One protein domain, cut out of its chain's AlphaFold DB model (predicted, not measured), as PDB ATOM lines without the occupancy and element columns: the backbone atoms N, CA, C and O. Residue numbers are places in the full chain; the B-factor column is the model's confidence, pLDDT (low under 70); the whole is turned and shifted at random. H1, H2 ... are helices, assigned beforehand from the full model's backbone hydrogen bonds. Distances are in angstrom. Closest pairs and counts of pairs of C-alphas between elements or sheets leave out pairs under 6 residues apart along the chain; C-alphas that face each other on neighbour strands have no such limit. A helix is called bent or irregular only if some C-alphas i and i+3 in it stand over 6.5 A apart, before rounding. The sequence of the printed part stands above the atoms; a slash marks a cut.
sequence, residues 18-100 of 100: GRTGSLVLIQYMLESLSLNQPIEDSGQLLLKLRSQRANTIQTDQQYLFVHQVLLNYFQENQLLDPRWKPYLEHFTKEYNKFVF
ATOM      1  N   GLY A  18     187.592 265.857 169.394       97.38
ATOM      2  CA  GLY A  18     186.490 266.217 168.489       97.38
ATOM      3  C   GLY A  18     186.975 266.728 167.129       97.38
ATOM      4  O   GLY A  18     187.113 265.960 166.183       97.38
ATOM      5  N   ARG A  19     187.318 268.024 167.048       97.19
ATOM      6  CA  ARG A  19     187.819 268.674 165.815       97.19
ATOM      7  C   ARG A  19     189.058 267.986 165.233       97.19
ATOM      8  O   ARG A  19     189.179 267.847 164.021       97.19
ATOM      9  N   THR A  20     189.957 267.539 166.110       97.69
ATOM     10  CA  THR A  20     191.139 266.754 165.732       97.69
ATOM     11  C   THR A  20     190.732 265.459 165.036       97.69
ATOM     12  O   THR A  20     191.236 265.168 163.958       97.69
ATOM     13  N   GLY A  21     189.776 264.728 165.613       97.44
ATOM     14  CA  GLY A  21     189.234 263.502 165.039       97.44
ATOM     15  C   GLY A  21     188.577 263.707 163.684       97.44
ATOM     16  O   GLY A  21     188.861 262.955 162.756       97.44
ATOM     17  N   SER A  22     187.755 264.752 163.550       97.94
ATOM     18  CA  SER A  22     187.102 265.086 162.281       97.94
ATOM     19  C   SER A  22     188.125 265.330 161.172       97.94
ATOM     20  O   SER A  22     188.000 264.756 160.095       97.94
ATOM     21  N   LEU A  23     189.170 266.124 161.444       97.25
ATOM     22  CA  LEU A  23     190.213 266.405 160.452       97.25
ATOM     23  C   LEU A  23     190.999 265.146 160.068       97.25
ATOM     24  O   LEU A  23     191.255 264.926 158.886       97.25
ATOM     25  N   VAL A  24     191.359 264.315 161.052       96.62
ATOM     26  CA  VAL A  24     192.076 263.051 160.815       96.62
ATOM     27  C   VAL A  24     191.239 262.101 159.959       96.62
ATOM     28  O   VAL A  24     191.763 261.538 159.001       96.62
ATOM     29  N   LEU A  25     189.941 261.961 160.249       96.88
ATOM     30  CA  LEU A  25     189.044 261.084 159.494       96.88
ATOM     31  C   LEU A  25     188.869 261.552 158.041       96.88
ATOM     32  O   LEU A  25     189.006 260.746 157.121       96.88
ATOM     33  N   ILE A  26     188.637 262.855 157.828       96.94
ATOM     34  CA  ILE A  26     188.548 263.451 156.483       96.94
ATOM     35  C   ILE A  26     189.844 263.193 155.711       96.94
ATOM     36  O   ILE A  26     189.813 262.698 154.585       96.94
ATOM     37  N   GLN A  27     190.994 263.496 156.321       94.44
ATOM     38  CA  GLN A  27     192.286 263.331 155.666       94.44
ATOM     39  C   GLN A  27     192.557 261.869 155.296       94.44
ATOM     40  O   GLN A  27     193.024 261.629 154.184       94.44
ATOM     41  N   TYR A  28     192.240 260.913 156.174       94.12
ATOM     42  CA  TYR A  28     192.418 259.486 155.896       94.12
ATOM     43  C   TYR A  28     191.626 259.044 154.661       94.12
ATOM     44  O   TYR A  28     192.171 258.381 153.778       94.12
ATOM     45  N   MET A  29     190.350 259.431 154.564       94.44
ATOM     46  CA  MET A  29     189.506 259.036 153.431       94.44
ATOM     47  C   MET A  29     189.955 259.680 152.122       94.44
ATOM     48  O   MET A  29     190.065 258.993 151.107       94.44
ATOM     49  N   LEU A  30     190.271 260.978 152.145       93.06
ATOM     50  CA  LEU A  30     190.790 261.680 150.967       93.06
ATOM     51  C   LEU A  30     192.130 261.098 150.503       93.06
ATOM     52  O   LEU A  30     192.406 261.031 149.306       93.06
ATOM     53  N   GLU A  31     192.976 260.669 151.436       91.62
ATOM     54  CA  GLU A  31     194.239 260.018 151.110       91.62
ATOM     55  C   GLU A  31     194.032 258.635 150.500       91.62
ATOM     56  O   GLU A  31     194.598 258.371 149.439       91.62
ATOM     57  N   SER A  32     193.164 257.818 151.098       91.62
ATOM     58  CA  SER A  32     192.794 256.493 150.584       91.62
ATOM     59  C   SER A  32     192.292 256.585 149.140       91.62
ATOM     60  O   SER A  32     192.788 255.885 148.260       91.62
ATOM     61  N   LEU A  33     191.401 257.545 148.868       90.12
ATOM     62  CA  LEU A  33     190.934 257.878 147.520       90.12
ATOM     63  C   LEU A  33     192.079 258.257 146.581       90.12
ATOM     64  O   LEU A  33     192.199 257.723 145.483       90.12
ATOM     65  N   SER A  34     192.955 259.159 147.024       89.00
ATOM     66  CA  SER A  34     194.080 259.644 146.218       89.00
ATOM     67  C   SER A  34     195.134 258.572 145.904       89.00
ATOM     68  O   SER A  34     195.942 258.757 144.993       89.00
ATOM     69  N   LEU A  35     195.169 257.497 146.696       90.44
ATOM     70  CA  LEU A  35     196.040 256.334 146.526       90.44
ATOM     71  C   LEU A  35     195.312 255.160 145.853       90.44
ATOM     72  O   LEU A  35     195.890 254.083 145.729       90.44
ATOM     73  N   ASN A  36     194.064 255.363 145.417       88.06
ATOM     74  CA  ASN A  36     193.202 254.344 144.821       88.06
ATOM     75  C   ASN A  36     193.048 253.091 145.709       88.06
ATOM     76  O   ASN A  36     192.937 251.967 145.218       88.06
ATOM     77  N   GLN A  37     193.084 253.293 147.028       89.56
ATOM     78  CA  GLN A  37     192.854 252.257 148.027       89.56
ATOM     79  C   GLN A  37     191.348 252.075 148.256       89.56
ATOM     80  O   GLN A  37     190.584 253.034 148.111       89.56
ATOM     81  N   PRO A  38     190.900 250.868 148.645       86.19
ATOM     82  CA  PRO A  38     189.517 250.650 149.043       86.19
ATOM     83  C   PRO A  38     189.113 251.615 150.160       86.19
ATOM     84  O   PRO A  38     189.806 251.729 151.172       86.19
ATOM     85  N   ILE A  39     187.988 252.304 149.979       84.12
ATOM     86  CA  ILE A  39     187.434 253.170 151.018       84.12
ATOM     87  C   ILE A  39     186.769 252.267 152.056       84.12
ATOM     88  O   ILE A  39     185.784 251.591 151.761       84.12
ATOM     89  N   GLU A  40     187.330 252.238 153.262       88.50
ATOM     90  CA  GLU A  40     186.720 251.563 154.407       88.50
ATOM     91  C   GLU A  40     185.407 252.256 154.807       88.50
ATOM     92  O   GLU A  40     185.263 253.473 154.671       88.50
ATOM     93  N   ASP A  41     184.459 251.486 155.350       93.25
ATOM     94  CA  ASP A  41     183.254 252.047 155.959       93.25
ATOM     95  C   ASP A  41     183.623 253.096 157.022       93.25
ATOM     96  O   ASP A  41     184.469 252.868 157.893       93.25
ATOM     97  N   SER A  42     182.974 254.259 156.964       93.81
ATOM     98  CA  SER A  42     183.309 255.394 157.823       93.81
ATOM     99  C   SER A  42     183.083 255.112 159.307       93.81
ATOM    100  O   SER A  42     183.801 255.657 160.149       93.81
ATOM    101  N   GLY A  43     182.104 254.263 159.635       96.00
ATOM    102  CA  GLY A  43     181.816 253.847 161.002       96.00
ATOM    103  C   GLY A  43     182.905 252.929 161.544       96.00
ATOM    104  O   GLY A  43     183.414 253.160 162.642       96.00
ATOM    105  N   GLN A  44     183.331 251.941 160.756       96.12
ATOM    106  CA  GLN A  44     184.450 251.061 161.118       96.12
ATOM    107  C   GLN A  44     185.757 251.835 161.284       96.12
ATOM    108  O   GLN A  44     186.481 251.647 162.265       96.12
ATOM    109  N   LEU A  45     186.031 252.774 160.379       95.88
ATOM    110  CA  LEU A  45     187.204 253.631 160.478       95.88
ATOM    111  C   LEU A  45     187.155 254.521 161.730       95.88
ATOM    112  O   LEU A  45     188.161 254.667 162.423       95.88
ATOM    113  N   LEU A  46     185.986 255.062 162.082       97.19
ATOM    114  CA  LEU A  46     185.811 255.798 163.332       97.19
ATOM    115  C   LEU A  46     186.082 254.917 164.561       97.19
ATOM    116  O   LEU A  46     186.754 255.365 165.491       97.19
ATOM    117  N   LEU A  47     185.609 253.667 164.578       97.00
ATOM    118  CA  LEU A  47     185.897 252.726 165.666       97.00
ATOM    119  C   LEU A  47     187.401 252.439 165.787       97.00
ATOM    120  O   LEU A  47     187.941 252.454 166.894       97.00
ATOM    121  N   LYS A  48     188.097 252.269 164.658       96.38
ATOM    122  CA  LYS A  48     189.560 252.112 164.601       96.38
ATOM    123  C   LYS A  48     190.299 253.349 165.117       96.38
ATOM    124  O   LYS A  48     191.287 253.220 165.830       96.38
ATOM    125  N   LEU A  49     189.820 254.555 164.817       96.75
ATOM    126  CA  LEU A  49     190.395 255.773 165.396       96.75
ATOM    127  C   LEU A  49     190.125 255.865 166.905       96.75
ATOM    128  O   LEU A  49     191.008 256.247 167.670       96.75
ATOM    129  N   ARG A  50     188.926 255.470 167.352       97.88
ATOM    130  CA  ARG A  50     188.557 255.453 168.774       97.88
ATOM    131  C   ARG A  50     189.348 254.432 169.592       97.88
ATOM    132  O   ARG A  50     189.564 254.687 170.775       97.88
ATOM    133  N   SER A  51     189.825 253.342 168.984       97.75
ATOM    134  CA  SER A  51     190.721 252.391 169.659       97.75
ATOM    135  C   SER A  51     192.131 252.950 169.879       97.75
ATOM    136  O   SER A  51     192.790 252.564 170.839       97.75
ATOM    137  N   GLN A  52     192.580 253.894 169.044       97.12
ATOM    138  CA  GLN A  52     193.868 254.582 169.210       97.12
ATOM    139  C   GLN A  52     193.758 255.831 170.095       97.12
ATOM    140  O   GLN A  52     194.697 256.173 170.813       97.12
ATOM    141  N   ARG A  53     192.612 256.522 170.060       96.62
ATOM    142  CA  ARG A  53     192.320 257.682 170.910       96.62
ATOM    143  C   ARG A  53     190.838 257.743 171.265       96.62
ATOM    144  O   ARG A  53     189.994 258.047 170.421       96.62
ATOM    145  N   ALA A  54     190.529 257.506 172.538       96.69
ATOM    146  CA  ALA A  54     189.159 257.493 173.039       96.69
ATOM    147  C   ALA A  54     188.413 258.804 172.734       96.69
ATOM    148  O   ALA A  54     188.995 259.890 172.740       96.69
ATOM    149  N   ASN A  55     187.104 258.695 172.492       95.69
ATOM    150  CA  ASN A  55     186.205 259.818 172.200       95.69
ATOM    151  C   ASN A  55     186.556 260.626 170.937       95.69
ATOM    152  O   ASN A  55     186.080 261.750 170.779       95.69
ATOM    153  N   THR A  56     187.367 260.068 170.030       97.56
ATOM    154  CA  THR A  56     187.580 260.648 168.697       97.56
ATOM    155  C   THR A  56     186.230 260.876 168.016       97.56
ATOM    156  O   THR A  56     185.433 259.940 167.940       97.56
ATOM    157  N   ILE A  57     185.985 262.116 167.562       97.19
ATOM    158  CA  ILE A  57     184.676 262.645 167.129       97.19
ATOM    159  C   ILE A  57     183.620 262.482 168.233       97.19
ATOM    160  O   ILE A  57     183.082 261.399 168.457       97.19
ATOM    161  N   GLN A  58     183.334 263.571 168.944       93.69
ATOM    162  CA  GLN A  58     182.566 263.529 170.194       93.69
ATOM    163  C   GLN A  58     181.061 263.672 170.000       93.69
ATOM    164  O   GLN A  58     180.304 263.247 170.866       93.69
ATOM    165  N   THR A  59     180.630 264.305 168.911       95.50
ATOM    166  CA  THR A  59     179.218 264.609 168.669       95.50
ATOM    167  C   THR A  59     178.792 264.141 167.289       95.50
ATOM    168  O   THR A  59     179.594 264.122 166.350       95.50
ATOM    169  N   ASP A  60     177.508 263.831 167.145       94.19
ATOM    170  CA  ASP A  60     176.935 263.427 165.860       94.19
ATOM    171  C   ASP A  60     177.074 264.536 164.816       94.19
ATOM    172  O   ASP A  60     177.392 264.265 163.664       94.19
ATOM    173  N   GLN A  61     176.970 265.804 165.228       94.69
ATOM    174  CA  GLN A  61     177.195 266.951 164.347       94.69
ATOM    175  C   GLN A  61     178.620 266.977 163.769       94.69
ATOM    176  O   GLN A  61     178.801 267.296 162.597       94.69
ATOM    177  N   GLN A  62     179.640 266.606 164.552       96.56
ATOM    178  CA  GLN A  62     181.015 266.504 164.048       96.56
ATOM    179  C   GLN A  62     181.172 265.353 163.050       96.56
ATOM    180  O   GLN A  62     181.963 265.469 162.116       96.56
ATOM    181  N   TYR A  63     180.439 264.254 163.238       96.88
ATOM    182  CA  TYR A  63     180.449 263.125 162.311       96.88
ATOM    183  C   TYR A  63     179.691 263.445 161.014       96.88
ATOM    184  O   TYR A  63     180.201 263.194 159.926       96.88
ATOM    185  N   LEU A  64     178.527 264.095 161.110       95.94
ATOM    186  CA  LEU A  64     177.782 264.617 159.960       95.94
ATOM    187  C   LEU A  64     178.606 265.634 159.168       95.94
ATOM    188  O   LEU A  64     178.628 265.577 157.941       95.94
ATOM    189  N   PHE A  65     179.338 266.516 159.855       96.50
ATOM    190  CA  PHE A  65     180.242 267.470 159.213       96.50
ATOM    191  C   PHE A  65     181.318 266.771 158.369       96.50
ATOM    192  O   PHE A  65     181.587 267.205 157.251       96.50
ATOM    193  N   VAL A  66     181.904 265.668 158.857       97.38
ATOM    194  CA  VAL A  66     182.865 264.871 158.071       97.38
ATOM    195  C   VAL A  66     182.235 264.398 156.761       97.38
ATOM    196  O   VAL A  66     182.827 264.583 155.700       97.38
ATOM    197  N   HIS A  67     181.021 263.848 156.823       96.19
ATOM    198  CA  HIS A  67     180.296 263.384 155.637       96.19
ATOM    199  C   HIS A  67     179.943 264.520 154.680       96.19
ATOM    200  O   HIS A  67     180.170 264.384 153.482       96.19
ATOM    201  N   GLN A  68     179.476 265.663 155.188       96.31
ATOM    202  CA  GLN A  68     179.196 266.837 154.358       96.31
ATOM    203  C   GLN A  68     180.440 267.299 153.590       96.31
ATOM    204  O   GLN A  68     180.354 267.578 152.396       96.31
ATOM    205  N   VAL A  69     181.602 267.354 154.250       96.56
ATOM    206  CA  VAL A  69     182.863 267.748 153.606       96.56
ATOM    207  C   VAL A  69     183.253 266.763 152.504       96.56
ATOM    208  O   VAL A  69     183.601 267.187 151.403       96.56
ATOM    209  N   LEU A  70     183.178 265.459 152.774       95.56
ATOM    210  CA  LEU A  70     183.540 264.425 151.800       95.56
ATOM    211  C   LEU A  70     182.606 264.424 150.590       95.56
ATOM    212  O   LEU A  70     183.065 264.372 149.453       95.56
ATOM    213  N   LEU A  71     181.300 264.529 150.825       95.19
ATOM    214  CA  LEU A  71     180.313 264.562 149.756       95.19
ATOM    215  C   LEU A  71     180.442 265.820 148.886       95.19
ATOM    216  O   LEU A  71     180.375 265.718 147.660       95.19
ATOM    217  N   ASN A  72     180.692 266.986 149.495       94.38
ATOM    218  CA  ASN A  72     181.002 268.210 148.752       94.38
ATOM    219  C   ASN A  72     182.256 268.027 147.893       94.38
ATOM    220  O   ASN A  72     182.234 268.344 146.707       94.38
ATOM    221  N   TYR A  73     183.315 267.440 148.460       94.75
ATOM    222  CA  TYR A  73     184.537 267.141 147.720       94.75
ATOM    223  C   TYR A  73     184.266 266.227 146.517       94.75
ATOM    224  O   TYR A  73     184.755 266.500 145.419       94.75
ATOM    225  N   PHE A  74     183.455 265.174 146.675       93.00
ATOM    226  CA  PHE A  74     183.118 264.284 145.560       93.00
ATOM    227  C   PHE A  74     182.302 264.988 144.476       93.00
ATOM    228  O   PHE A  74     182.526 264.739 143.293       93.00
ATOM    229  N   GLN A  75     181.387 265.881 144.855       93.00
ATOM    230  CA  GLN A  75     180.616 266.669 143.898       93.00
ATOM    231  C   GLN A  75     181.503 267.640 143.111       93.00
ATOM    232  O   GLN A  75     181.445 267.661 141.884       93.00
ATOM    233  N   GLU A  76     182.339 268.419 143.800       93.69
ATOM    234  CA  GLU A  76     183.211 269.425 143.181       93.69
ATOM    235  C   GLU A  76     184.245 268.803 142.237       93.69
ATOM    236  O   GLU A  76     184.564 269.376 141.198       93.69
ATOM    237  N   ASN A  77     184.727 267.602 142.564       93.75
ATOM    238  CA  ASN A  77     185.713 266.878 141.761       93.75
ATOM    239  C   ASN A  77     185.076 265.896 140.760       93.75
ATOM    240  O   ASN A  77     185.796 265.101 140.162       93.75
ATOM    241  N   GLN A  78     183.749 265.935 140.569       93.62
ATOM    242  CA  GLN A  78     183.019 265.077 139.621       93.62
ATOM    243  C   GLN A  78     183.258 263.570 139.850       93.62
ATOM    244  O   GLN A  78     183.274 262.772 138.917       93.62
ATOM    245  N   LEU A  79     183.433 263.181 141.116       91.00
ATOM    246  CA  LEU A  79     183.638 261.796 141.550       91.00
ATOM    247  C   LEU A  79     182.318 261.084 141.892       91.00
ATOM    248  O   LEU A  79     182.316 259.883 142.157       91.00
ATOM    249  N   LEU A  80     181.196 261.811 141.911       91.19
ATOM    250  CA  LEU A  80     179.866 261.244 142.131       91.19
ATOM    251  C   LEU A  80     179.214 260.836 140.816       91.19
ATOM    252  O   LEU A  80     179.073 261.646 139.902       91.19
ATOM    253  N   ASP A  81     178.711 259.602 140.775       92.88
ATOM    254  CA  ASP A  81     177.766 259.181 139.742       92.88
ATOM    255  C   ASP A  81     176.522 260.101 139.789       92.88
ATOM    256  O   ASP A  81     175.939 260.276 140.871       92.88
ATOM    257  N   PRO A  82     176.090 260.680 138.648       93.12
ATOM    258  CA  PRO A  82     174.930 261.568 138.573       93.12
ATOM    259  C   PRO A  82     173.659 261.020 139.233       93.12
ATOM    260  O   PRO A  82     172.854 261.801 139.741       93.12
ATOM    261  N   ARG A  83     173.487 259.691 139.290       95.75
ATOM    262  CA  ARG A  83     172.339 259.049 139.950       95.75
ATOM    263  C   ARG A  83     172.240 259.367 141.446       95.75
ATOM    264  O   ARG A  83     171.155 259.309 142.015       95.75
ATOM    265  N   TRP A  84     173.365 259.686 142.091       94.19
ATOM    266  CA  TRP A  84     173.428 259.987 143.522       94.19
ATOM    267  C   TRP A  84     173.198 261.464 143.842       94.19
ATOM    268  O   TRP A  84     172.957 261.807 144.999       94.19
ATOM    269  N   LYS A  85     173.220 262.340 142.832       93.25
ATOM    270  CA  LYS A  85     173.076 263.788 143.015       93.25
ATOM    271  C   LYS A  85     171.805 264.191 143.787       93.25
ATOM    272  O   LYS A  85     171.939 264.978 144.722       93.25
ATOM    273  N   PRO A  86     170.611 263.617 143.525       96.06
ATOM    274  CA  PRO A  86     169.410 263.967 144.291       96.06
ATOM    275  C   PRO A  86     169.526 263.639 145.787       96.06
ATOM    276  O   PRO A  86     169.006 264.363 146.634       96.06
ATOM    277  N   TYR A  87     170.237 262.560 146.128       95.75
ATOM    278  CA  TYR A  87     170.461 262.154 147.517       95.75
ATOM    279  C   TYR A  87     171.436 263.091 148.224       95.75
ATOM    280  O   TYR A  87     171.221 263.424 149.387       95.75
ATOM    281  N   LEU A  88     172.472 263.561 147.521       95.19
ATOM    282  CA  LEU A  88     173.385 264.575 148.043       95.19
ATOM    283  C   LEU A  88     172.667 265.904 148.305       95.19
ATOM    284  O   LEU A  88     172.845 266.511 149.362       95.19
ATOM    285  N   GLU A  89     171.849 266.357 147.358       94.81
ATOM    286  CA  GLU A  89     171.070 267.588 147.509       94.81
ATOM    287  C   GLU A  89     170.107 267.483 148.699       94.81
ATOM    288  O   GLU A  89     170.026 268.402 149.517       94.81
ATOM    289  N   HIS A  90     169.436 266.336 148.848       96.06
ATOM    290  CA  HIS A  90     168.580 266.063 149.998       96.06
ATOM    291  C   HIS A  90     169.366 266.061 151.316       96.06
ATOM    292  O   HIS A  90     168.991 266.779 152.242       96.06
ATOM    293  N   PHE A  91     170.479 265.322 151.384       95.38
ATOM    294  CA  PHE A  91     171.348 265.278 152.561       95.38
ATOM    295  C   PHE A  91     171.822 266.677 152.962       95.38
ATOM    296  O   PHE A  91     171.674 267.067 154.115       95.38
ATOM    297  N   THR A  92     172.322 267.460 152.003       94.81
ATOM    298  CA  THR A  92     172.838 268.814 152.251       94.81
ATOM    299  C   THR A  92     171.732 269.746 152.744       94.81
ATOM    300  O   THR A  92     171.947 270.550 153.650       94.81
ATOM    301  N   LYS A  93     170.521 269.631 152.181       95.44
ATOM    302  CA  LYS A  93     169.364 270.408 152.634       95.44
ATOM    303  C   LYS A  93     169.005 270.085 154.083       95.44
ATOM    304  O   LYS A  93     168.774 271.014 154.852       95.44
ATOM    305  N   GLU A  94     168.947 268.807 154.447       95.19
ATOM    306  CA  GLU A  94     168.664 268.400 155.826       95.19
ATOM    307  C   GLU A  94     169.788 268.836 156.766       95.19
ATOM    308  O   GLU A  94     169.512 269.487 157.768       95.19
ATOM    309  N   TYR A  95     171.050 268.586 156.405       94.81
ATOM    310  CA  TYR A  95     172.224 269.012 157.167       94.81
ATOM    311  C   TYR A  95     172.177 270.508 157.511       94.81
ATOM    312  O   TYR A  95     172.347 270.882 158.670       94.81
ATOM    313  N   ASN A  96     171.869 271.364 156.532       93.00
ATOM    314  CA  ASN A  96     171.813 272.809 156.745       93.00
ATOM    315  C   ASN A  96     170.725 273.237 157.740       93.00
ATOM    316  O   ASN A  96     170.957 274.190 158.473       93.00
ATOM    317  N   LYS A  97     169.590 272.527 157.831       92.31
ATOM    318  CA  LYS A  97     168.541 272.815 158.833       92.31
ATOM    319  C   LYS A  97     168.963 272.509 160.272       92.31
ATOM    320  O   LYS A  97     168.325 272.974 161.207       92.31
ATOM    321  N   PHE A  98     169.952 271.635 160.456       83.88
ATOM    322  CA  PHE A  98     170.441 271.249 161.782       83.88
ATOM    323  C   PHE A  98     171.639 272.089 162.233       83.88
ATOM    324  O   PHE A  98     171.997 272.062 163.409       83.88
ATOM    325  N   VAL A  99     172.283 272.797 161.305       80.25
ATOM    326  CA  VAL A  99     173.466 273.627 161.574       80.25
ATOM    327  C   VAL A  99     173.123 275.118 161.637       80.25
ATOM    328  O   VAL A  99     173.825 275.853 162.333       80.25
ATOM    329  N   PHE A 100     172.052 275.543 160.962       66.69
ATOM    330  CA  PHE A 100     171.537 276.914 160.930       66.69
ATOM    331  C   PHE A 100     170.063 276.939 161.329       66.69
ATOM    332  O   PHE A 100     169.681 277.896 162.038       66.69
TER     333      PHE A 100
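This is residues 18 to 100 of the 100 residues of an uncharacterized protein of Ancylostoma caninum (UniProt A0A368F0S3). Three long helices stand side by side in a flat row, H1, H3 and H4, with H3 in the middle, and the short H2 crosses H1 at residues 21 to 25. H1 and H3 run the same way, and H4 folds back along H3 as a hairpin. The printed part has 83 residues with four named helices, in the order H1, H2, H3, H4, and no named strand: the class is all helix. The whole is compact, with a radius of gyration of the C-alphas of 13.3 A, and spans 36 by 34 by 16 A.

H1, residues 18 to 34, begins at C-alpha 18 (186.490, 266.217, 168.489) and is 24.4 A long. H2, residues 42 to 52, is 15.6 A long. H3, residues 60 to 76, begins at C-alpha 60 (176.935, 263.427, 165.860) and is 24.3 A long. H4, residues 82 to 99, is 26.0 A long and ends at C-alpha 99 (173.466, 273.627, 161.574); it is irregular, with C-alphas 83 and 86 7.2 A apart.

H1 only just touches H2, with 3 pairs of C-alphas within 8 A; the closest are Leu 25 and Leu 46, 7.3 A, at a steep tilt of 58 degrees, opposite ways. H1 touches H3 at a shallow tilt of 30 degrees, the same way; their closest C-alphas, of Ser 22 and Val 66, are 6.0 A apart. H2 and H3 are near each other. H3, with residues 64 to 71, touches residues 88 to 95 of H4 in a helical hairpin, opposite ways, at 37 degrees, only just a steep tilt; the closest C-alphas, of Gln 68 and Thr 92, are 7.0 A apart. The helix packing is mostly crossed, but only just: one of the three touching pairs is at a shallow tilt. H4 is apart from H1 and H2. In H1 and H3 every O i to N i+4 pair is within hydrogen-bond range; in H2 6 of 7 are, in H4 12 of 14.

The C-alphas farthest apart, of Ala 54 and Pro 82, are 37.5 A apart. The printed part has no cut and no long link; the link from H3 to H4 is tight. The model's mean pLDDT over the printed part is 93.9, and residue 100, the chain's last, is under 70.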